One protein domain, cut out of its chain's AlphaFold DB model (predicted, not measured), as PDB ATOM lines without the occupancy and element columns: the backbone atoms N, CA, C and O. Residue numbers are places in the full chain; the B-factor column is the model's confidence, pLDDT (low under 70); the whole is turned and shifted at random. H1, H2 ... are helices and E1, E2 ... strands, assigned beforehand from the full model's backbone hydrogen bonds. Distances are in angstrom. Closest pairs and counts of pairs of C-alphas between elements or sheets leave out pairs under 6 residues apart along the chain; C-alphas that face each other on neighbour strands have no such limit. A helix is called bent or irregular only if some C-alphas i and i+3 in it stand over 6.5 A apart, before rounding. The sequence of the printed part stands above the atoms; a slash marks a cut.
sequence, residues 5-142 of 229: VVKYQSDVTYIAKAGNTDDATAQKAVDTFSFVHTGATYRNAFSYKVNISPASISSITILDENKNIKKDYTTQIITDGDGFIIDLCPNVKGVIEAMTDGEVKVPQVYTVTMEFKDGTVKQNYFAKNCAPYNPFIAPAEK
ATOM      1  N   VAL A   5      47.750  79.802  24.826       94.81
ATOM      2  CA  VAL A   5      48.214  80.218  23.491       94.81
ATOM      3  C   VAL A   5      48.138  79.026  22.549       94.81
ATOM      4  O   VAL A   5      48.747  77.978  22.797       94.81
ATOM      5  N   VAL A   6      47.398  79.198  21.455       95.31
ATOM      6  CA  VAL A   6      47.159  78.167  20.441       95.31
ATOM      7  C   VAL A   6      47.589  78.704  19.085       95.31
ATOM      8  O   VAL A   6      47.154  79.777  18.670       95.31
ATOM      9  N   LYS A   7      48.436  77.954  18.382       95.00
ATOM     10  CA  LYS A   7      48.641  78.135  16.943       95.00
ATOM     11  C   LYS A   7      47.595  77.316  16.208       95.00
ATOM     12  O   LYS A   7      47.279  76.213  16.649       95.00
ATOM     13  N   TYR A   8      47.090  77.821  15.094       95.12
ATOM     14  CA  TYR A   8      46.148  77.071  14.280       95.12
ATOM     15  C   TYR A   8      46.496  77.170  12.795       95.12
ATOM     16  O   TYR A   8      47.096  78.151  12.354       95.12
ATOM     17  N   GLN A   9      46.103  76.151  12.043       95.19
ATOM     18  CA  GLN A   9      46.091  76.122  10.585       95.19
ATOM     19  C   GLN A   9      44.776  75.482  10.143       95.19
ATOM     20  O   GLN A   9      44.304  74.556  10.797       95.19
ATOM     21  N   SER A  10      44.179  75.983   9.064       95.19
ATOM     22  CA  SER A  10      42.947  75.432   8.501       95.19
ATOM     23  C   SER A  10      43.075  75.310   6.993       95.19
ATOM     24  O   SER A  10      43.358  76.294   6.308       95.19
ATOM     25  N   ASP A  11      42.849  74.103   6.491       96.00
ATOM     26  CA  ASP A  11      42.866  73.773   5.075       96.00
ATOM     27  C   ASP A  11      41.469  73.332   4.635       96.00
ATOM     28  O   ASP A  11      40.933  72.324   5.107       96.00
ATOM     29  N   VAL A  12      40.868  74.069   3.697       95.94
ATOM     30  CA  VAL A  12      39.552  73.738   3.135       95.94
ATOM     31  C   VAL A  12      39.714  73.214   1.715       95.94
ATOM     32  O   VAL A  12      40.265  73.875   0.839       95.94
ATOM     33  N   THR A  13      39.204  72.008   1.472       95.88
ATOM     34  CA  THR A  13      39.159  71.389   0.145       95.88
ATOM     35  C   THR A  13      37.806  71.651  -0.501       95.88
ATOM     36  O   THR A  13      36.769  71.305   0.071       95.88
ATOM     37  N   TYR A  14      37.810  72.213  -1.709       94.81
ATOM     38  CA  TYR A  14      36.604  72.466  -2.500       94.81
ATOM     39  C   TYR A  14      36.489  71.491  -3.674       94.81
ATOM     40  O   TYR A  14      37.481  71.158  -4.318       94.81
ATOM     41  N   ILE A  15      35.259  71.083  -3.983       93.00
ATOM     42  CA  ILE A  15      34.907  70.380  -5.218       93.00
ATOM     43  C   ILE A  15      34.105  71.330  -6.100       93.00
ATOM     44  O   ILE A  15      33.162  71.976  -5.642       93.00
ATOM     45  N   ALA A  16      34.460  71.369  -7.380       91.81
ATOM     46  CA  ALA A  16      33.777  72.143  -8.403       91.81
ATOM     47  C   ALA A  16      33.454  71.258  -9.612       91.81
ATOM     48  O   ALA A  16      34.132  70.260  -9.870       91.81
ATOM     49  N   LYS A  17      32.427  71.630 -10.381       84.69
ATOM     50  CA  LYS A  17      32.192  71.000 -11.685       84.69
ATOM     51  C   LYS A  17      33.291  71.447 -12.648       84.69
ATOM     52  O   LYS A  17      33.707  72.604 -12.625       84.69
ATOM     53  N   ALA A  18      33.741  70.547 -13.521       84.69
ATOM     54  CA  ALA A  18      34.728  70.893 -14.539       84.69
ATOM     55  C   ALA A  18      34.240  72.095 -15.373       84.69
ATOM     56  O   ALA A  18      33.136  72.069 -15.913       84.69
ATOM     57  N   GLY A  19      35.053  73.151 -15.441       82.56
ATOM     58  CA  GLY A  19      34.730  74.384 -16.167       82.56
ATOM     59  C   GLY A  19      33.847  75.397 -15.422       82.56
ATOM     60  O   GLY A  19      33.562  76.442 -15.995       82.56
ATOM     61  N   ASN A  20      33.433  75.140 -14.173       82.81
ATOM     62  CA  ASN A  20      32.724  76.115 -13.333       82.81
ATOM     63  C   ASN A  20      33.226  76.041 -11.883       82.81
ATOM     64  O   ASN A  20      32.813  75.169 -11.115       82.81
ATOM     65  N   THR A  21      34.098  76.981 -11.518       82.56
ATOM     66  CA  THR A  21      34.639  77.142 -10.160       82.56
ATOM     67  C   THR A  21      33.786  78.038  -9.268       82.56
ATOM     68  O   THR A  21      33.986  78.027  -8.059       82.56
ATOM     69  N   ASP A  22      32.832  78.788  -9.818       83.19
ATOM     70  CA  ASP A  22      32.029  79.756  -9.059       83.19
ATOM     71  C   ASP A  22      31.033  79.057  -8.120       83.19
ATOM     72  O   ASP A  22      30.748  79.540  -7.021       83.19
ATOM     73  N   ASP A  23      30.589  77.858  -8.500       86.38
ATOM     74  CA  ASP A  23      29.652  77.031  -7.733       86.38
ATOM     75  C   ASP A  23      30.319  76.004  -6.805       86.38
ATOM     76  O   ASP A  23      29.641  75.091  -6.314       86.38
ATOM     77  N   ALA A  24      31.628  76.125  -6.556       93.56
ATOM     78  CA  ALA A  24      32.358  75.151  -5.755       93.56
ATOM     79  C   ALA A  24      31.788  75.017  -4.331       93.56
ATOM     80  O   ALA A  24      31.350  75.985  -3.692       93.56
ATOM     81  N   THR A  25      31.804  73.790  -3.821       95.00
ATOM     82  CA  THR A  25      31.332  73.448  -2.477       95.00
ATOM     83  C   THR A  25      32.449  72.812  -1.674       95.00
ATOM     84  O   THR A  25      33.245  72.048  -2.218       95.00
ATOM     85  N   ALA A  26      32.520  73.119  -0.383       95.56
ATOM     86  CA  ALA A  26      33.500  72.512   0.501       95.56
ATOM     87  C   ALA A  26      33.201  71.018   0.653       95.56
ATOM     88  O   ALA A  26      32.076  70.635   0.965       95.56
ATOM     89  N   GLN A  27      34.216  70.192   0.430       96.81
ATOM     90  CA  GLN A  27      34.189  68.758   0.702       96.81
ATOM     91  C   GLN A  27      34.656  68.478   2.128       96.81
ATOM     92  O   GLN A  27      34.094  67.636   2.823       96.81
ATOM     93  N   LYS A  28      35.710  69.176   2.558       96.88
ATOM     94  CA  LYS A  28      36.387  68.908   3.824       96.88
ATOM     95  C   LYS A  28      37.076  70.159   4.350       96.88
ATOM     96  O   LYS A  28      37.644  70.908   3.559       96.88
ATOM     97  N   ALA A  29      37.062  70.341   5.663       97.25
ATOM     98  CA  ALA A  29      37.932  71.263   6.383       97.25
ATOM     99  C   ALA A  29      38.833  70.459   7.331       97.25
ATOM    100  O   ALA A  29      38.369  69.524   7.990       97.25
ATOM    101  N   VAL A  30      40.122  70.785   7.351       98.25
ATOM    102  CA  VAL A  30      41.121  70.178   8.233       98.25
ATOM    103  C   VAL A  30      41.726  71.285   9.079       98.25
ATOM    104  O   VAL A  30      42.473  72.109   8.562       98.25
ATOM    105  N   ASP A  31      41.396  71.291  10.366       97.81
ATOM    106  CA  ASP A  31      41.877  72.277  11.326       97.81
ATOM    107  C   ASP A  31      42.905  71.640  12.256       97.81
ATOM    108  O   ASP A  31      42.595  70.721  13.017       97.81
ATOM    109  N   THR A  32      44.129  72.145  12.233       98.19
ATOM    110  CA  THR A  32      45.192  71.729  13.143       98.19
ATOM    111  C   THR A  32      45.377  72.793  14.212       98.19
ATOM    112  O   THR A  32      45.707  73.934  13.904       98.19
ATOM    113  N   PHE A  33      45.210  72.414  15.478       98.06
ATOM    114  CA  PHE A  33      45.443  73.263  16.645       98.06
ATOM    115  C   PHE A  33      46.669  72.763  17.401       98.06
ATOM    116  O   PHE A  33      46.717  71.611  17.826       98.06
ATOM    117  N   SER A  34      47.661  73.627  17.591       96.81
ATOM    118  CA  SER A  34      48.857  73.361  18.391       96.81
ATOM    119  C   SER A  34      48.844  74.233  19.642       96.81
ATOM    120  O   SER A  34      49.059  75.445  19.573       96.81
ATOM    121  N   PHE A  35      48.615  73.617  20.794       96.38
ATOM    122  CA  PHE A  35      48.730  74.263  22.096       96.38
ATOM    123  C   PHE A  35      50.209  74.467  22.411       96.38
ATOM    124  O   PHE A  35      50.955  73.496  22.531       96.38
ATOM    125  N   VAL A  36      50.637  75.725  22.516       93.19
ATOM    126  CA  VAL A  36      52.056  76.074  22.695       93.19
ATOM    127  C   VAL A  36      52.356  76.640  24.078       93.19
ATOM    128  O   VAL A  36      53.502  76.599  24.507       93.19
ATOM    129  N   HIS A  37      51.356  77.161  24.792       93.38
ATOM    130  CA  HIS A  37      51.561  77.703  26.132       93.38
ATOM    131  C   HIS A  37      50.278  77.687  26.966       93.38
ATOM    132  O   HIS A  37      49.174  77.803  26.429       93.38
ATOM    133  N   THR A  38      50.452  77.581  28.283       93.81
ATOM    134  CA  THR A  38      49.397  77.680  29.293       93.81
ATOM    135  C   THR A  38      49.916  78.446  30.510       93.81
ATOM    136  O   THR A  38      50.613  77.875  31.344       93.81
ATOM    137  N   GLY A  39      49.585  79.730  30.622       91.44
ATOM    138  CA  GLY A  39      49.943  80.573  31.771       91.44
ATOM    139  C   GLY A  39      48.955  80.478  32.938       91.44
ATOM    140  O   GLY A  39      49.295  80.738  34.088       91.44
ATOM    141  N   ALA A  40      47.732  80.016  32.664       88.50
ATOM    142  CA  ALA A  40      46.628  80.148  33.602       88.50
ATOM    143  C   ALA A  40      46.792  79.364  34.918       88.50
ATOM    144  O   ALA A  40      47.237  78.204  34.974       88.50
ATOM    145  N   THR A  41      46.281  79.972  35.991       90.25
ATOM    146  CA  THR A  41      46.037  79.285  37.267       90.25
ATOM    147  C   THR A  41      44.957  78.210  37.111       90.25
ATOM    148  O   THR A  41      45.174  77.069  37.528       90.25
ATOM    149  N   TYR A  42      43.829  78.557  36.482       93.25
ATOM    150  CA  TYR A  42      42.698  77.653  36.252       93.25
ATOM    151  C   TYR A  42      42.987  76.596  35.185       93.25
ATOM    152  O   TYR A  42      43.791  76.792  34.270       93.25
ATOM    153  N   ARG A  43      42.288  75.462  35.279       95.50
ATOM    154  CA  ARG A  43      42.315  74.417  34.253       95.50
ATOM    155  C   ARG A  43      41.352  74.806  33.146       95.50
ATOM    156  O   ARG A  43      40.167  74.488  33.195       95.50
ATOM    157  N   ASN A  44      41.876  75.515  32.157       97.19
ATOM    158  CA  ASN A  44      41.099  75.923  30.998       97.19
ATOM    159  C   ASN A  44      40.901  74.751  30.034       97.19
ATOM    160  O   ASN A  44      41.870  74.133  29.579       97.19
ATOM    161  N   ALA A  45      39.645  74.473  29.702       97.88
ATOM    162  CA  ALA A  45      39.297  73.770  28.481       97.88
ATOM    163  C   ALA A  45      39.452  74.718  27.284       97.88
ATOM    164  O   ALA A  45      39.316  75.928  27.436       97.88
ATOM    165  N   PHE A  46      39.703  74.168  26.100       98.44
ATOM    166  CA  PHE A  46      39.664  74.872  24.824       98.44
ATOM    167  C   PHE A  46      38.654  74.197  23.905       98.44
ATOM    168  O   PHE A  46      38.670  72.973  23.724       98.44
ATOM    169  N   SER A  47      37.771  75.003  23.334       98.00
ATOM    170  CA  SER A  47      36.697  74.584  22.440       98.00
ATOM    171  C   SER A  47      36.494  75.650  21.371       98.00
ATOM    172  O   SER A  47      36.990  76.770  21.489       98.00
ATOM    173  N   TYR A  48      35.782  75.314  20.306       97.62
ATOM    174  CA  TYR A  48      35.409  76.305  19.306       97.62
ATOM    175  C   TYR A  48      34.046  75.986  18.716       97.62
ATOM    176  O   TYR A  48      33.670  74.825  18.532       97.62
ATOM    177  N   LYS A  49      33.287  77.046  18.446       97.00
ATOM    178  CA  LYS A  49      32.001  76.962  17.771       97.00
ATOM    179  C   LYS A  49      32.200  77.149  16.272       97.00
ATOM    180  O   LYS A  49      32.734  78.166  15.827       97.00
ATOM    181  N   VAL A  50      31.708  76.184  15.506       95.50
ATOM    182  CA  VAL A  50      31.638  76.205  14.046       95.50
ATOM    183  C   VAL A  50      30.233  76.648  13.646       95.50
ATOM    184  O   VAL A  50      29.242  76.004  13.990       95.50
ATOM    185  N   ASN A  51      30.123  77.744  12.894       93.31
ATOM    186  CA  ASN A  51      28.836  78.316  12.471       93.31
ATOM    187  C   ASN A  51      28.273  77.635  11.205       93.31
ATOM    188  O   ASN A  51      27.741  78.307  10.320       93.31
ATOM    189  N   ILE A  52      28.468  76.322  11.073       94.19
ATOM    190  CA  ILE A  52      27.958  75.498   9.971       94.19
ATOM    191  C   ILE A  52      26.845  74.625  10.532       94.19
ATOM    192  O   ILE A  52      27.003  74.038  11.600       94.19
ATOM    193  N   SER A  53      25.746  74.483   9.789       95.12
ATOM    194  CA  SER A  53      24.655  73.604  10.203       95.12
ATOM    195  C   SER A  53      25.174  72.181  10.454       95.12
ATOM    196  O   SER A  53      25.759  71.591   9.539       95.12
ATOM    197  N   PRO A  54      24.896  71.571  11.624       95.69
ATOM    198  CA  PRO A  54      25.253  70.178  11.903       95.69
ATOM    199  C   PRO A  54      24.726  69.204  10.843       95.69
ATOM    200  O   PRO A  54      25.347  68.188  10.553       95.69
ATOM    201  N   ALA A  55      23.598  69.533  10.200       95.75
ATOM    202  CA  ALA A  55      23.021  68.723   9.132       95.75
ATOM    203  C   ALA A  55      23.897  68.661   7.868       95.75
ATOM    204  O   ALA A  55      23.715  67.741   7.067       95.75
ATOM    205  N   SER A  56      24.832  69.599   7.700       96.81
ATOM    206  CA  SER A  56      25.806  69.640   6.599       96.81
ATOM    207  C   SER A  56      27.031  68.762   6.861       96.81
ATOM    208  O   SER A  56      27.821  68.545   5.950       96.81
ATOM    209  N   ILE A  57      27.199  68.242   8.078       97.69
ATOM    210  CA  ILE A  57      28.326  67.387   8.450       97.69
ATOM    211  C   ILE A  57      28.031  65.935   8.063       97.69
ATOM    212  O   ILE A  57      26.960  65.399   8.359       97.69
ATOM    213  N   SER A  58      28.987  65.311   7.380       98.00
ATOM    214  CA  SER A  58      29.017  63.875   7.097       98.00
ATOM    215  C   SER A  58      29.773  63.128   8.196       98.00
ATOM    216  O   SER A  58      29.264  62.149   8.740       98.00
ATOM    217  N   SER A  59      30.959  63.620   8.566       98.44
ATOM    218  CA  SER A  59      31.771  63.054   9.641       98.44
ATOM    219  C   SER A  59      32.633  64.121  10.319       98.44
ATOM    220  O   SER A  59      32.991  65.132   9.707       98.44
ATOM    221  N   ILE A  60      32.973  63.893  11.587       98.50
ATOM    222  CA  ILE A  60      34.025  64.626  12.295       98.50
ATOM    223  C   ILE A  60      34.962  63.616  12.932       98.50
ATOM    224  O   ILE A  60      34.530  62.726  13.661       98.50
ATOM    225  N   THR A  61      36.261  63.785  12.712       98.62
ATOM    226  CA  THR A  61      37.283  63.013  13.419       98.62
ATOM    227  C   THR A  61      38.292  63.934  14.075       98.62
ATOM    228  O   THR A  61      38.653  64.964  13.511       98.62
ATOM    229  N   ILE A  62      38.746  63.556  15.266       98.56
ATOM    230  CA  ILE A  62      39.787  64.268  16.007       98.56
ATOM    231  C   ILE A  62      40.970  63.319  16.168       98.56
ATOM    232  O   ILE A  62      40.817  62.221  16.709       98.56
ATOM    233  N   LEU A  63      42.136  63.737  15.693       98.75
ATOM    234  CA  LEU A  63      43.411  63.056  15.871       98.75
ATOM    235  C   LEU A  63      44.231  63.799  16.931       98.75
ATOM    236  O   LEU A  63      44.554  64.966  16.745       98.75
ATOM    237  N   ASP A  64      44.554  63.128  18.035       98.38
ATOM    238  CA  ASP A  64      45.639  63.533  18.939       98.38
ATOM    239  C   ASP A  64      46.953  63.110  18.271       98.38
ATOM    240  O   ASP A  64      47.283  61.921  18.268       98.38
ATOM    241  N   GLU A  65      47.654  64.058  17.648       98.38
ATOM    242  CA  GLU A  65      48.857  63.793  16.844       98.38
ATOM    243  C   GLU A  65      49.993  63.241  17.713       98.38
ATOM    244  O   GLU A  65      50.698  62.314  17.325       98.38
ATOM    245  N   ASN A  66      50.134  63.759  18.938       96.81
ATOM    246  CA  ASN A  66      51.190  63.349  19.862       96.81
ATOM    247  C   ASN A  66      51.022  61.900  20.330       96.81
ATOM    248  O   ASN A  66      52.011  61.219  20.597       96.81
ATOM    249  N   LYS A  67      49.778  61.427  20.451       97.12
ATOM    250  CA  LYS A  67      49.471  60.046  20.861       97.12
ATOM    251  C   LYS A  67      49.139  59.131  19.690       97.12
ATOM    252  O   LYS A  67      49.004  57.927  19.896       97.12
ATOM    253  N   ASN A  68      48.982  59.689  18.493       97.75
ATOM    254  CA  ASN A  68      48.465  59.011  17.310       97.75
ATOM    255  C   ASN A  68      47.123  58.293  17.579       97.75
ATOM    256  O   ASN A  68      46.907  57.148  17.176       97.75
ATOM    257  N   ILE A  69      46.222  58.954  18.316       97.94
ATOM    258  CA  ILE A  69      44.892  58.422  18.647       97.94
ATOM    259  C   ILE A  69      43.844  59.199  17.862       97.94
ATOM    260  O   ILE A  69      43.605  60.376  18.128       97.94
ATOM    261  N   LYS A  70      43.172  58.512  16.937       98.25
ATOM    262  CA  LYS A  70      42.041  59.052  16.181       98.25
ATOM    263  C   LYS A  70      40.719  58.637  16.823       98.25
ATOM    264  O   LYS A  70      40.510  57.461  17.113       98.25
ATOM    265  N   LYS A  71      39.816  59.594  17.016       97.50
ATOM    266  CA  LYS A  71      38.463  59.378  17.540       97.50
ATOM    267  C   LYS A  71      37.427  59.875  16.546       97.50
ATOM    268  O   LYS A  71      37.591  60.948  15.965       97.50
ATOM    269  N   ASP A  72      36.358  59.107  16.387       97.88
ATOM    270  CA  ASP A  72      35.135  59.594  15.758       97.88
ATOM    271  C   ASP A  72      34.407  60.523  16.740       97.88
ATOM    272  O   ASP A  72      34.165  60.173  17.900       97.88
ATOM    273  N   TYR A  73      34.111  61.733  16.280       97.25
ATOM    274  CA  TYR A  73      33.434  62.783  17.032       97.25
ATOM    275  C   TYR A  73      32.058  63.118  16.436       97.25
ATOM    276  O   TYR A  73      31.334  63.953  16.968       97.25
ATOM    277  N   THR A  74      31.651  62.447  15.356       95.62
ATOM    278  CA  THR A  74      30.429  62.761  14.599       95.62
ATOM    279  C   THR A  74      29.172  62.742  15.473       95.62
ATOM    280  O   THR A  74      28.292  63.583  15.320       95.62
ATOM    281  N   THR A  75      29.090  61.820  16.435       93.38
ATOM    282  CA  THR A  75      27.945  61.686  17.357       93.38
ATOM    283  C   THR A  75      28.071  62.525  18.632       93.38
ATOM    284  O   THR A  75      27.142  62.550  19.434       93.38
ATOM    285  N   GLN A  76      29.203  63.207  18.828       93.69
ATOM    286  CA  GLN A  76      29.501  64.024  20.011       93.69
ATOM    287  C   GLN A  76      29.268  65.520  19.769       93.69
ATOM    288  O   GLN A  76      29.467  66.324  20.672       93.69
ATOM    289  N   ILE A  77      28.836  65.896  18.562       89.31
ATOM    290  CA  ILE A  77      28.521  67.274  18.188       89.31
ATOM    291  C   ILE A  77      27.484  67.858  19.152       89.31
ATOM    292  O   ILE A  77      26.376  67.332  19.284       89.31
ATOM    293  N   ILE A  78      27.808  68.997  19.765       93.69
ATOM    294  CA  ILE A  78      26.856  69.753  20.580       93.69
ATOM    295  C   ILE A  78      26.291  70.892  19.744       93.69
ATOM    296  O   ILE A  78      26.990  71.849  19.423       93.69
ATOM    297  N   THR A  79      25.018  70.792  19.381       96.12
ATOM    298  CA  THR A  79      24.325  71.818  18.593       96.12
ATOM    299  C   THR A  79      24.232  73.141  19.352       96.12
ATOM    300  O   THR A  79      23.821  73.150  20.514       96.12
ATOM    301  N   ASP A  80      24.521  74.256  18.682       96.38
ATOM    302  CA  ASP A  80      24.502  75.588  19.285       96.38
ATOM    303  C   ASP A  80      23.969  76.659  18.318       96.38
ATOM    304  O   ASP A  80      24.707  77.337  17.599       96.38
ATOM    305  N   GLY A  81      22.641  76.801  18.292       93.12
ATOM    306  CA  GLY A  81      21.965  77.665  17.318       93.12
ATOM    307  C   GLY A  81      22.034  77.034  15.931       93.12
ATOM    308  O   GLY A  81      21.716  75.855  15.797       93.12
ATOM    309  N   ASP A  82      22.488  77.799  14.941       91.31
ATOM    310  CA  ASP A  82      22.682  77.322  13.563       91.31
ATOM    311  C   ASP A  82      24.020  76.592  13.354       91.31
ATOM    312  O   ASP A  82      24.327  76.158  12.244       91.31
ATOM    313  N   GLY A  83      24.824  76.470  14.413       95.62
ATOM    314  CA  GLY A  83      26.137  75.840  14.402       95.62
ATOM    315  C   GLY A  83      26.262  74.693  15.399       95.62
ATOM    316  O   GLY A  83      25.276  74.144  15.902       95.62
ATOM    317  N   PHE A  84      27.504  74.355  15.720       97.00
ATOM    318  CA  PHE A  84      27.844  73.391  16.759       97.00
ATOM    319  C   PHE A  84      29.185  73.693  17.419       97.00
ATOM    320  O   PHE A  84      29.997  74.447  16.890       97.00
ATOM    321  N   ILE A  85      29.410  73.080  18.575       97.62
ATOM    322  CA  ILE A  85      30.635  73.185  19.362       97.62
ATOM    323  C   ILE A  85      31.441  71.894  19.214       97.62
ATOM    324  O   ILE A  85      30.880  70.795  19.267       97.62
ATOM    325  N   ILE A  86      32.756  72.046  19.059       97.50
ATOM    326  CA  ILE A  86      33.736  70.972  19.209       97.50
ATOM    327  C   ILE A  86      34.522  71.227  20.496       97.50
ATOM    328  O   ILE A  86      35.289  72.191  20.586       97.50
ATOM    329  N   ASP A  87      34.347  70.338  21.474       97.06
ATOM    330  CA  ASP A  87      35.125  70.338  22.712       97.06
ATOM    331  C   ASP A  87      36.458  69.612  22.453       97.06
ATOM    332  O   ASP A  87      36.517  68.380  22.426       97.06
ATOM    333  N   LEU A  88      37.528  70.375  22.196       97.12
ATOM    334  CA  LEU A  88      38.786  69.833  21.665       97.12
ATOM    335  C   LEU A  88      39.755  69.375  22.760       97.12
ATOM    336  O   LEU A  88      40.301  68.274  22.696       97.12
ATOM    337  N   CYS A  89      39.987  70.224  23.761       97.50
ATOM    338  CA  CYS A  89      40.915  69.937  24.848       97.50
ATOM    339  C   CYS A  89      40.251  70.278  26.187       97.50
ATOM    340  O   CYS A  89      40.103  71.455  26.495       97.50
ATOM    341  N   PRO A  90      39.861  69.295  27.015       96.06
ATOM    342  CA  PRO A  90      39.146  69.567  28.265       96.06
ATOM    343  C   PRO A  90      40.029  70.179  29.366       96.06
ATOM    344  O   PRO A  90      39.507  70.681  30.355       96.06
ATOM    345  N   ASN A  91      41.359  70.105  29.235       97.00
ATOM    346  CA  ASN A  91      42.306  70.701  30.176       97.00
ATOM    347  C   ASN A  91      43.662  70.929  29.494       97.00
ATOM    348  O   ASN A  91      44.484  70.012  29.432       97.00
ATOM    349  N   VAL A  92      43.913  72.154  29.028       97.31
ATOM    350  CA  VAL A  92      45.161  72.523  28.339       97.31
ATOM    351  C   VAL A  92      46.382  72.314  29.243       97.31
ATOM    352  O   VAL A  92      47.376  71.721  28.826       97.31
ATOM    353  N   LYS A  93      46.282  72.683  30.524       94.75
ATOM    354  CA  LYS A  93      47.344  72.485  31.527       94.75
ATOM    355  C   LYS A  93      47.636  71.012  31.830       94.75
ATOM    356  O   LYS A  93      48.661  70.685  32.412       94.75
ATOM    357  N   GLY A  94      46.725  70.112  31.461       95.38
ATOM    358  CA  GLY A  94      46.912  68.669  31.592       95.38
ATOM    359  C   GLY A  94      47.674  68.029  30.432       95.38
ATOM    360  O   GLY A  94      48.021  66.855  30.532       95.38
ATOM    361  N   VAL A  95      47.897  68.757  29.332       95.12
ATOM    362  CA  VAL A  95      48.536  68.221  28.117       95.12
ATOM    363  C   VAL A  95      49.809  68.961  27.719       95.12
ATOM    364  O   VAL A  95      50.618  68.402  26.988       95.12
ATOM    365  N   ILE A  96      50.005  70.188  28.209       94.44
ATOM    366  CA  ILE A  96      51.224  70.973  28.003       94.44
ATOM    367  C   ILE A  96      51.638  71.701  29.283       94.44
ATOM    368  O   ILE A  96      50.828  71.941  30.176       94.44
ATOM    369  N   GLU A  97      52.907  72.092  29.333       87.94
ATOM    370  CA  GLU A  97      53.468  72.934  30.389       87.94
ATOM    371  C   GLU A  97      53.567  74.395  29.936       87.94
ATOM    372  O   GLU A  97      53.640  74.697  28.741       87.94
ATOM    373  N   ALA A  98      53.617  75.313  30.903       86.50
ATOM    374  CA  ALA A  98      53.977  76.696  30.629       86.50
ATOM    375  C   ALA A  98      55.402  76.754  30.055       86.50
ATOM    376  O   ALA A  98      56.327  76.138  30.587       86.50
ATOM    377  N   MET A  99      55.587  77.517  28.979       81.19
ATOM    378  CA  MET A  99      56.934  77.871  28.530       81.19
ATOM    379  C   MET A  99      57.606  78.745  29.591       81.19
ATOM    380  O   MET A  99      57.039  79.751  30.019       81.19
ATOM    381  N   THR A 100      58.815  78.365  29.979       76.56
ATOM    382  CA  THR A 100      59.736  79.170  30.781       76.56
ATOM    383  C   THR A 100      60.796  79.779  29.866       76.56
ATOM    384  O   THR A 100      60.970  79.353  28.721       76.56
ATOM    385  N   ASP A 101      61.473  80.828  30.336       70.94
ATOM    386  CA  ASP A 101      62.442  81.553  29.514       70.94
ATOM    387  C   ASP A 101      63.555  80.615  29.009       70.94
ATOM    388  O   ASP A 101      64.203  79.923  29.795       70.94
ATOM    389  N   GLY A 102      63.747  80.571  27.688       65.25
ATOM    390  CA  GLY A 102      64.742  79.721  27.023       65.25
ATOM    391  C   GLY A 102      64.328  78.270  26.728       65.25
ATOM    392  O   GLY A 102      65.090  77.574  26.055       65.25
ATOM    393  N   GLU A 103      63.146  77.803  27.150       74.75
ATOM    394  CA  GLU A 103      62.689  76.430  26.882       74.75
ATOM    395  C   GLU A 103      61.665  76.350  25.740       74.75
ATOM    396  O   GLU A 103      60.572  76.914  25.800       74.75
ATOM    397  N   VAL A 104      61.983  75.558  24.712       71.06
ATOM    398  CA  VAL A 104      61.005  75.155  23.693       71.06
ATOM    399  C   VAL A 104      60.260  73.925  24.202       71.06
ATOM    400  O   VAL A 104      60.817  72.829  24.258       71.06
ATOM    401  N   LYS A 105      58.987  74.095  24.567       83.31
ATOM    402  CA  LYS A 105      58.108  72.975  24.924       83.31
ATOM    403  C   LYS A 105      57.543  72.319  23.666       83.31
ATOM    404  O   LYS A 105      57.211  72.999  22.693       83.31
ATOM    405  N   VAL A 106      57.427  70.992  23.694       89.12
ATOM    406  CA  VAL A 106      56.744  70.240  22.635       89.12
ATOM    407  C   VAL A 106      55.253  70.581  22.707       89.12
ATOM    408  O   VAL A 106      54.654  70.393  23.767       89.12
ATOM    409  N   PRO A 107      54.644  71.094  21.627       94.38
ATOM    410  CA  PRO A 107      53.228  71.416  21.642       94.38
ATOM    411  C   PRO A 107      52.379  70.147  21.690       94.38
ATOM    412  O   PRO A 107      52.744  69.120  21.111       94.38
ATOM    413  N   GLN A 108      51.206  70.242  22.314       97.38
ATOM    414  CA  GLN A 108      50.142  69.267  22.097       97.38
ATOM    415  C   GLN A 108      49.368  69.684  20.850       97.38
ATOM    416  O   GLN A 108      48.866  70.806  20.770       97.38
ATOM    417  N   VAL A 109      49.256  68.776  19.889       98.44
ATOM    418  CA  VAL A 109      48.638  69.027  18.593       98.44
ATOM    419  C   VAL A 109      47.413  68.141  18.427       98.44
ATOM    420  O   VAL A 109      47.441  66.942  18.720       98.44
ATOM    421  N   TYR A 110      46.328  68.751  17.961       98.62
ATOM    422  CA  TYR A 110      45.129  68.051  17.535       98.62
ATOM    423  C   TYR A 110      44.763  68.455  16.116       98.62
ATOM    424  O   TYR A 110      44.723  69.645  15.807       98.62
ATOM    425  N   THR A 111      44.428  67.470  15.290       98.69
ATOM    426  CA  THR A 111      43.891  67.691  13.948       98.69
ATOM    427  C   THR A 111      42.431  67.275  13.918       98.69
ATOM    428  O   THR A 111      42.093  66.111  14.145       98.69
ATOM    429  N   VAL A 112      41.555  68.230  13.634       98.50
ATOM    430  CA  VAL A 112      40.131  68.006  13.421       98.50
ATOM    431  C   VAL A 112      39.871  67.942  11.928       98.50
ATOM    432  O   VAL A 112      40.177  68.868  11.189       98.50
ATOM    433  N   THR A 113      39.297  66.838  11.471       98.62
ATOM    434  CA  THR A 113      38.827  66.694  10.094       98.62
ATOM    435  C   THR A 113      37.309  66.690  10.087       98.62
ATOM    436  O   THR A 113      36.704  65.769  10.640       98.62
ATOM    437  N   MET A 114      36.715  67.694   9.447       98.06
ATOM    438  CA  MET A 114      35.282  67.796   9.187       98.06
ATOM    439  C   MET A 114      35.016  67.500   7.716       98.06
ATOM    440  O   MET A 114      35.497  68.223   6.844       98.06
ATOM    441  N   GLU A 115      34.235  66.464   7.434       98.38
ATOM    442  CA  GLU A 115      33.744  66.179   6.086       98.38
ATOM    443  C   GLU A 115      32.311  66.682   5.941       98.38
ATOM    444  O   GLU A 115      31.463  66.454   6.809       98.38
ATOM    445  N   PHE A 116      32.033  67.352   4.828       97.69
ATOM    446  CA  PHE A 116      30.731  67.934   4.538       97.69
ATOM    447  C   PHE A 116      29.945  67.049   3.577       97.69
ATOM    448  O   PHE A 116      30.506  66.383   2.710       97.69
ATOM    449  N   LYS A 117      28.620  67.064   3.707       97.19
ATOM    450  CA  LYS A 117      27.729  66.470   2.711       97.19
ATOM    451  C   LYS A 117      27.806  67.274   1.416       97.19
ATOM    452  O   LYS A 117      27.781  68.509   1.445       97.19
ATOM    453  N   ASP A 118      27.826  66.573   0.291       94.00
ATOM    454  CA  ASP A 118      27.950  67.178  -1.033       94.00
ATOM    455  C   ASP A 118      26.943  68.315  -1.257       94.00
ATOM    456  O   ASP A 118      25.745  68.190  -0.997       94.00
ATOM    457  N   GLY A 119      27.438  69.453  -1.748       92.56
ATOM    458  CA  GLY A 119      26.606  70.597  -2.117       92.56
ATOM    459  C   GLY A 119      26.072  71.448  -0.959       92.56
ATOM    460  O   GLY A 119      25.459  72.481  -1.230       92.56
ATOM    461  N   THR A 120      26.299  71.066   0.304       95.25
ATOM    462  CA  THR A 120      25.676  71.732   1.467       95.25
ATOM    463  C   THR A 120      26.408  72.986   1.949       95.25
ATOM    464  O   THR A 120      25.763  73.922   2.417       95.25
ATOM    465  N   VAL A 121      27.734  73.056   1.779       95.12
ATOM    466  CA  VAL A 121      28.556  74.207   2.191       95.12
ATOM    467  C   VAL A 121      29.200  74.849   0.966       95.12
ATOM    468  O   VAL A 121      30.028  74.242   0.291       95.12
ATOM    469  N   LYS A 122      28.818  76.089   0.651       93.44
ATOM    470  CA  LYS A 122      29.354  76.848  -0.490       93.44
ATOM    471  C   LYS A 122      30.723  77.450  -0.175       93.44
ATOM    472  O   LYS A 122      30.979  77.834   0.962       93.44
ATOM    473  N   GLN A 123      31.586  77.602  -1.180       90.88
ATOM    474  CA  GLN A 123      32.931  78.167  -0.986       90.88
ATOM    475  C   GLN A 123      32.940  79.571  -0.357       90.88
ATOM    476  O   GLN A 123      33.773  79.871   0.497       90.88
ATOM    477  N   ASN A 124      31.961  80.412  -0.706       90.25
ATOM    478  CA  ASN A 124      31.840  81.780  -0.197       90.25
ATOM    479  C   ASN A 124      31.530  81.851   1.309       90.25
ATOM    480  O   ASN A 124      31.693  82.913   1.908       90.25
ATOM    481  N   TYR A 125      31.111  80.740   1.924       89.94
ATOM    482  CA  TYR A 125      30.919  80.644   3.366       89.94
ATOM    483  C   TYR A 125      32.229  80.929   4.114       89.94
ATOM    484  O   TYR A 125      32.258  81.774   5.009       89.94
ATOM    485  N   PHE A 126      33.323  80.283   3.701       88.00
ATOM    486  CA  PHE A 126      34.627  80.377   4.368       88.00
ATOM    487  C   PHE A 126      35.339  81.706   4.125       88.00
ATOM    488  O   PHE A 126      36.133  82.121   4.960       88.00
ATOM    489  N   ALA A 127      34.992  82.430   3.058       81.56
ATOM    490  CA  ALA A 127      35.464  83.801   2.854       81.56
ATOM    491  C   ALA A 127      34.967  84.774   3.943       81.56
ATOM    492  O   ALA A 127      35.546  85.840   4.125       81.56
ATOM    493  N   LYS A 128      33.882  84.426   4.652       80.75
ATOM    494  CA  LYS A 128      33.283  85.237   5.728       80.75
ATOM    495  C   LYS A 128      33.371  84.587   7.110       80.75
ATOM    496  O   LYS A 128      33.214  85.279   8.107       80.75
ATOM    497  N   ASN A 129      33.579  83.273   7.167       84.38
ATOM    498  CA  ASN A 129      33.564  82.465   8.388       84.38
ATOM    499  C   ASN A 129      34.791  81.545   8.423       84.38
ATOM    500  O   ASN A 129      34.663  80.324   8.530       84.38
ATOM    501  N   CYS A 130      35.978  82.118   8.230       82.81
ATOM    502  CA  CYS A 130      37.221  81.359   8.243       82.81
ATOM    503  C   CYS A 130      37.586  80.892   9.661       82.81
ATOM    504  O   CYS A 130      37.134  81.449  10.666       82.81
ATOM    505  N   ALA A 131      38.453  79.881   9.738       87.94
ATOM    506  CA  ALA A 131      39.119  79.527  10.981       87.94
ATOM    507  C   ALA A 131      39.827  80.765  11.589       87.94
ATOM    508  O   ALA A 131      40.354  81.598  10.840       87.94
ATOM    509  N   PRO A 132      39.845  80.907  12.925       87.81
ATOM    510  CA  PRO A 132      39.551  79.869  13.917       87.81
ATOM    511  C   PRO A 132      38.062  79.754  14.302       87.81
ATOM    512  O   PRO A 132      37.749  79.189  15.347       87.81
ATOM    513  N   TYR A 133      37.139  80.258  13.472       93.38
ATOM    514  CA  TYR A 133      35.702  80.309  13.747       93.38
ATOM    515  C   TYR A 133      35.422  81.160  14.991       93.38
ATOM    516  O   TYR A 133      35.781  82.334  15.002       93.38
ATOM    517  N   ASN A 134      34.792  80.594  16.022       96.31
ATOM    518  CA  ASN A 134      34.602  81.223  17.324       96.31
ATOM    519  C   ASN A 134      35.264  80.364  18.425       96.31
ATOM    520  O   ASN A 134      34.574  79.545  19.044       96.31
ATOM    521  N   PRO A 135      36.591  80.474  18.628       97.44
ATOM    522  CA  PRO A 135      37.305  79.737  19.663       97.44
ATOM    523  C   PRO A 135      37.096  80.372  21.038       97.44
ATOM    524  O   PRO A 135      36.949  81.589  21.161       97.44
ATOM    525  N   PHE A 136      37.137  79.544  22.077       98.19
ATOM    526  CA  PHE A 136      37.005  79.992  23.453       98.19
ATOM    527  C   PHE A 136      37.688  79.060  24.444       98.19
ATOM    528  O   PHE A 136      37.917  77.873  24.180       98.19
ATOM    529  N   ILE A 137      37.987  79.621  25.612       98.19
ATOM    530  CA  ILE A 137      38.392  78.856  26.784       98.19
ATOM    531  C   ILE A 137      37.282  78.844  27.830       98.19
ATOM    532  O   ILE A 137      36.509  79.794  27.938       98.19
ATOM    533  N   ALA A 138      37.223  77.769  28.610       97.81
ATOM    534  CA  ALA A 138      36.296  77.632  29.727       97.81
ATOM    535  C   ALA A 138      37.048  77.096  30.958       97.81
ATOM    536  O   ALA A 138      37.542  75.962  30.918       97.81
ATOM    537  N   PRO A 139      37.182  77.874  32.045       96.81
ATOM    538  CA  PRO A 139      37.848  77.418  33.261       96.81
ATOM    539  C   PRO A 139      37.001  76.362  33.981       96.81
ATOM    540  O   PRO A 139      35.870  76.626  34.391       96.81
ATOM    541  N   ALA A 140      37.562  75.174  34.211       94.75
ATOM    542  CA  ALA A 140      36.866  74.077  34.887       94.75
ATOM    543  C   ALA A 140      36.403  74.442  36.312       94.75
ATOM    544  O   ALA A 140      35.426  73.891  36.812       94.75
ATOM    545  N   GLU A 141      37.107  75.363  36.973       95.75
ATOM    546  CA  GLU A 141      36.787  75.850  38.316       95.75
ATOM    547  C   GLU A 141      35.640  76.874  38.356       95.75
ATOM    548  O   GLU A 141      35.140  77.163  39.443       95.75
ATOM    549  N   LYS A 142      35.204  77.421  37.212       95.06
ATOM    550  CA  LYS A 142      34.071  78.357  37.132       95.06
ATOM    551  C   LYS A 142      33.079  77.921  36.045       95.06
ATOM    552  O   LYS A 142      33.112  78.446  34.932       95.06
TER     553      LYS A 142
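This is residues 5 to 142 of the 229 residues of the protein "DUF4842 domain-containing protein" of Bacteroides sp. CBA7301 (UniProt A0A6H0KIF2). Two strongly twisted antiparallel sheets lie partly face to face as a loose sandwich, with E7 of the smaller sheet over E8 and E4 of the larger one. The long hairpin E1 and E2 runs on past the smaller sheet at one end, near the short helix H1, while the long link of residues 90 to 107 loops out at the other end. The printed part has 138 residues, with E1 to E8, then H1, then E9 along the chain; the sheets run E1 E2 E8 E4 E5 and E6 E7 E3 E9. It is mostly strand and compact, with a radius of gyration of the C-alphas of 16.4 A, and elongated, spanning 54 by 31 by 28 A.

In the larger sheet, E1, residues 5 to 17, and E2, residues 20 to 37, form a hairpin, antiparallel at 164 degrees, with N 9 and O 32 2.9 A apart, within hydrogen-bond range. E2 bends by 70 degrees at residue 23. E8, residues 108 to 116, is antiparallel to E2, with N 31 and O 112 at 2.8 A. On its other side is E4, residues 57 to 64, with N 113 and O 61 at 2.8 A. E4 and the edge strand E5, residues 69 to 72, form a hairpin, with N 62 and O 71 at 2.9 A. In the smaller sheet, E6, residues 78 to 80, and E7, residues 83 to 89, form a hairpin, with N 85 and O 78 at 2.8 A. E3, residues 44 to 50, is antiparallel to E7, with N 46 and O 89 at 2.8 A, and to E9, residues 134 to 139, with N 47 and O 136 at 3.0 A. Between the sheets, the closest C-alphas of E7 and E8 are those of Leu 88 and Tyr 110, 7.8 A apart. E2 and E9 are apart. H1, residues 123 to 126, is on the larger sheet at a height of 6.6 A, over none of its strands. H1 is too short for an O i to N i+4 pair; its one O i to N i+3 pair is within range.

E1 begins at C-alpha 5 (48.214, 80.218, 23.491) and is 39.7 A long; E2 is 43.8 A and E8 26.2 A. E4 measures 20.6 A, E3 19.4 A, E7 19.0 A and E9 16.7 A, ending at C-alpha 139 (37.848, 77.418, 33.261). E5, E6 and H1 are shorter; H1 is neither bent nor irregular, but only just: C-alphas 123 and 126 are 6.0 A apart.

The C-alphas farthest apart, those of Gly 19 and Thr 41, are 54.8 A apart. The printed part has no cut. The link from E7 to E8 is long, 18 residues. The mean pLDDT of the printed part is 93.5; residue 102 alone is under 70.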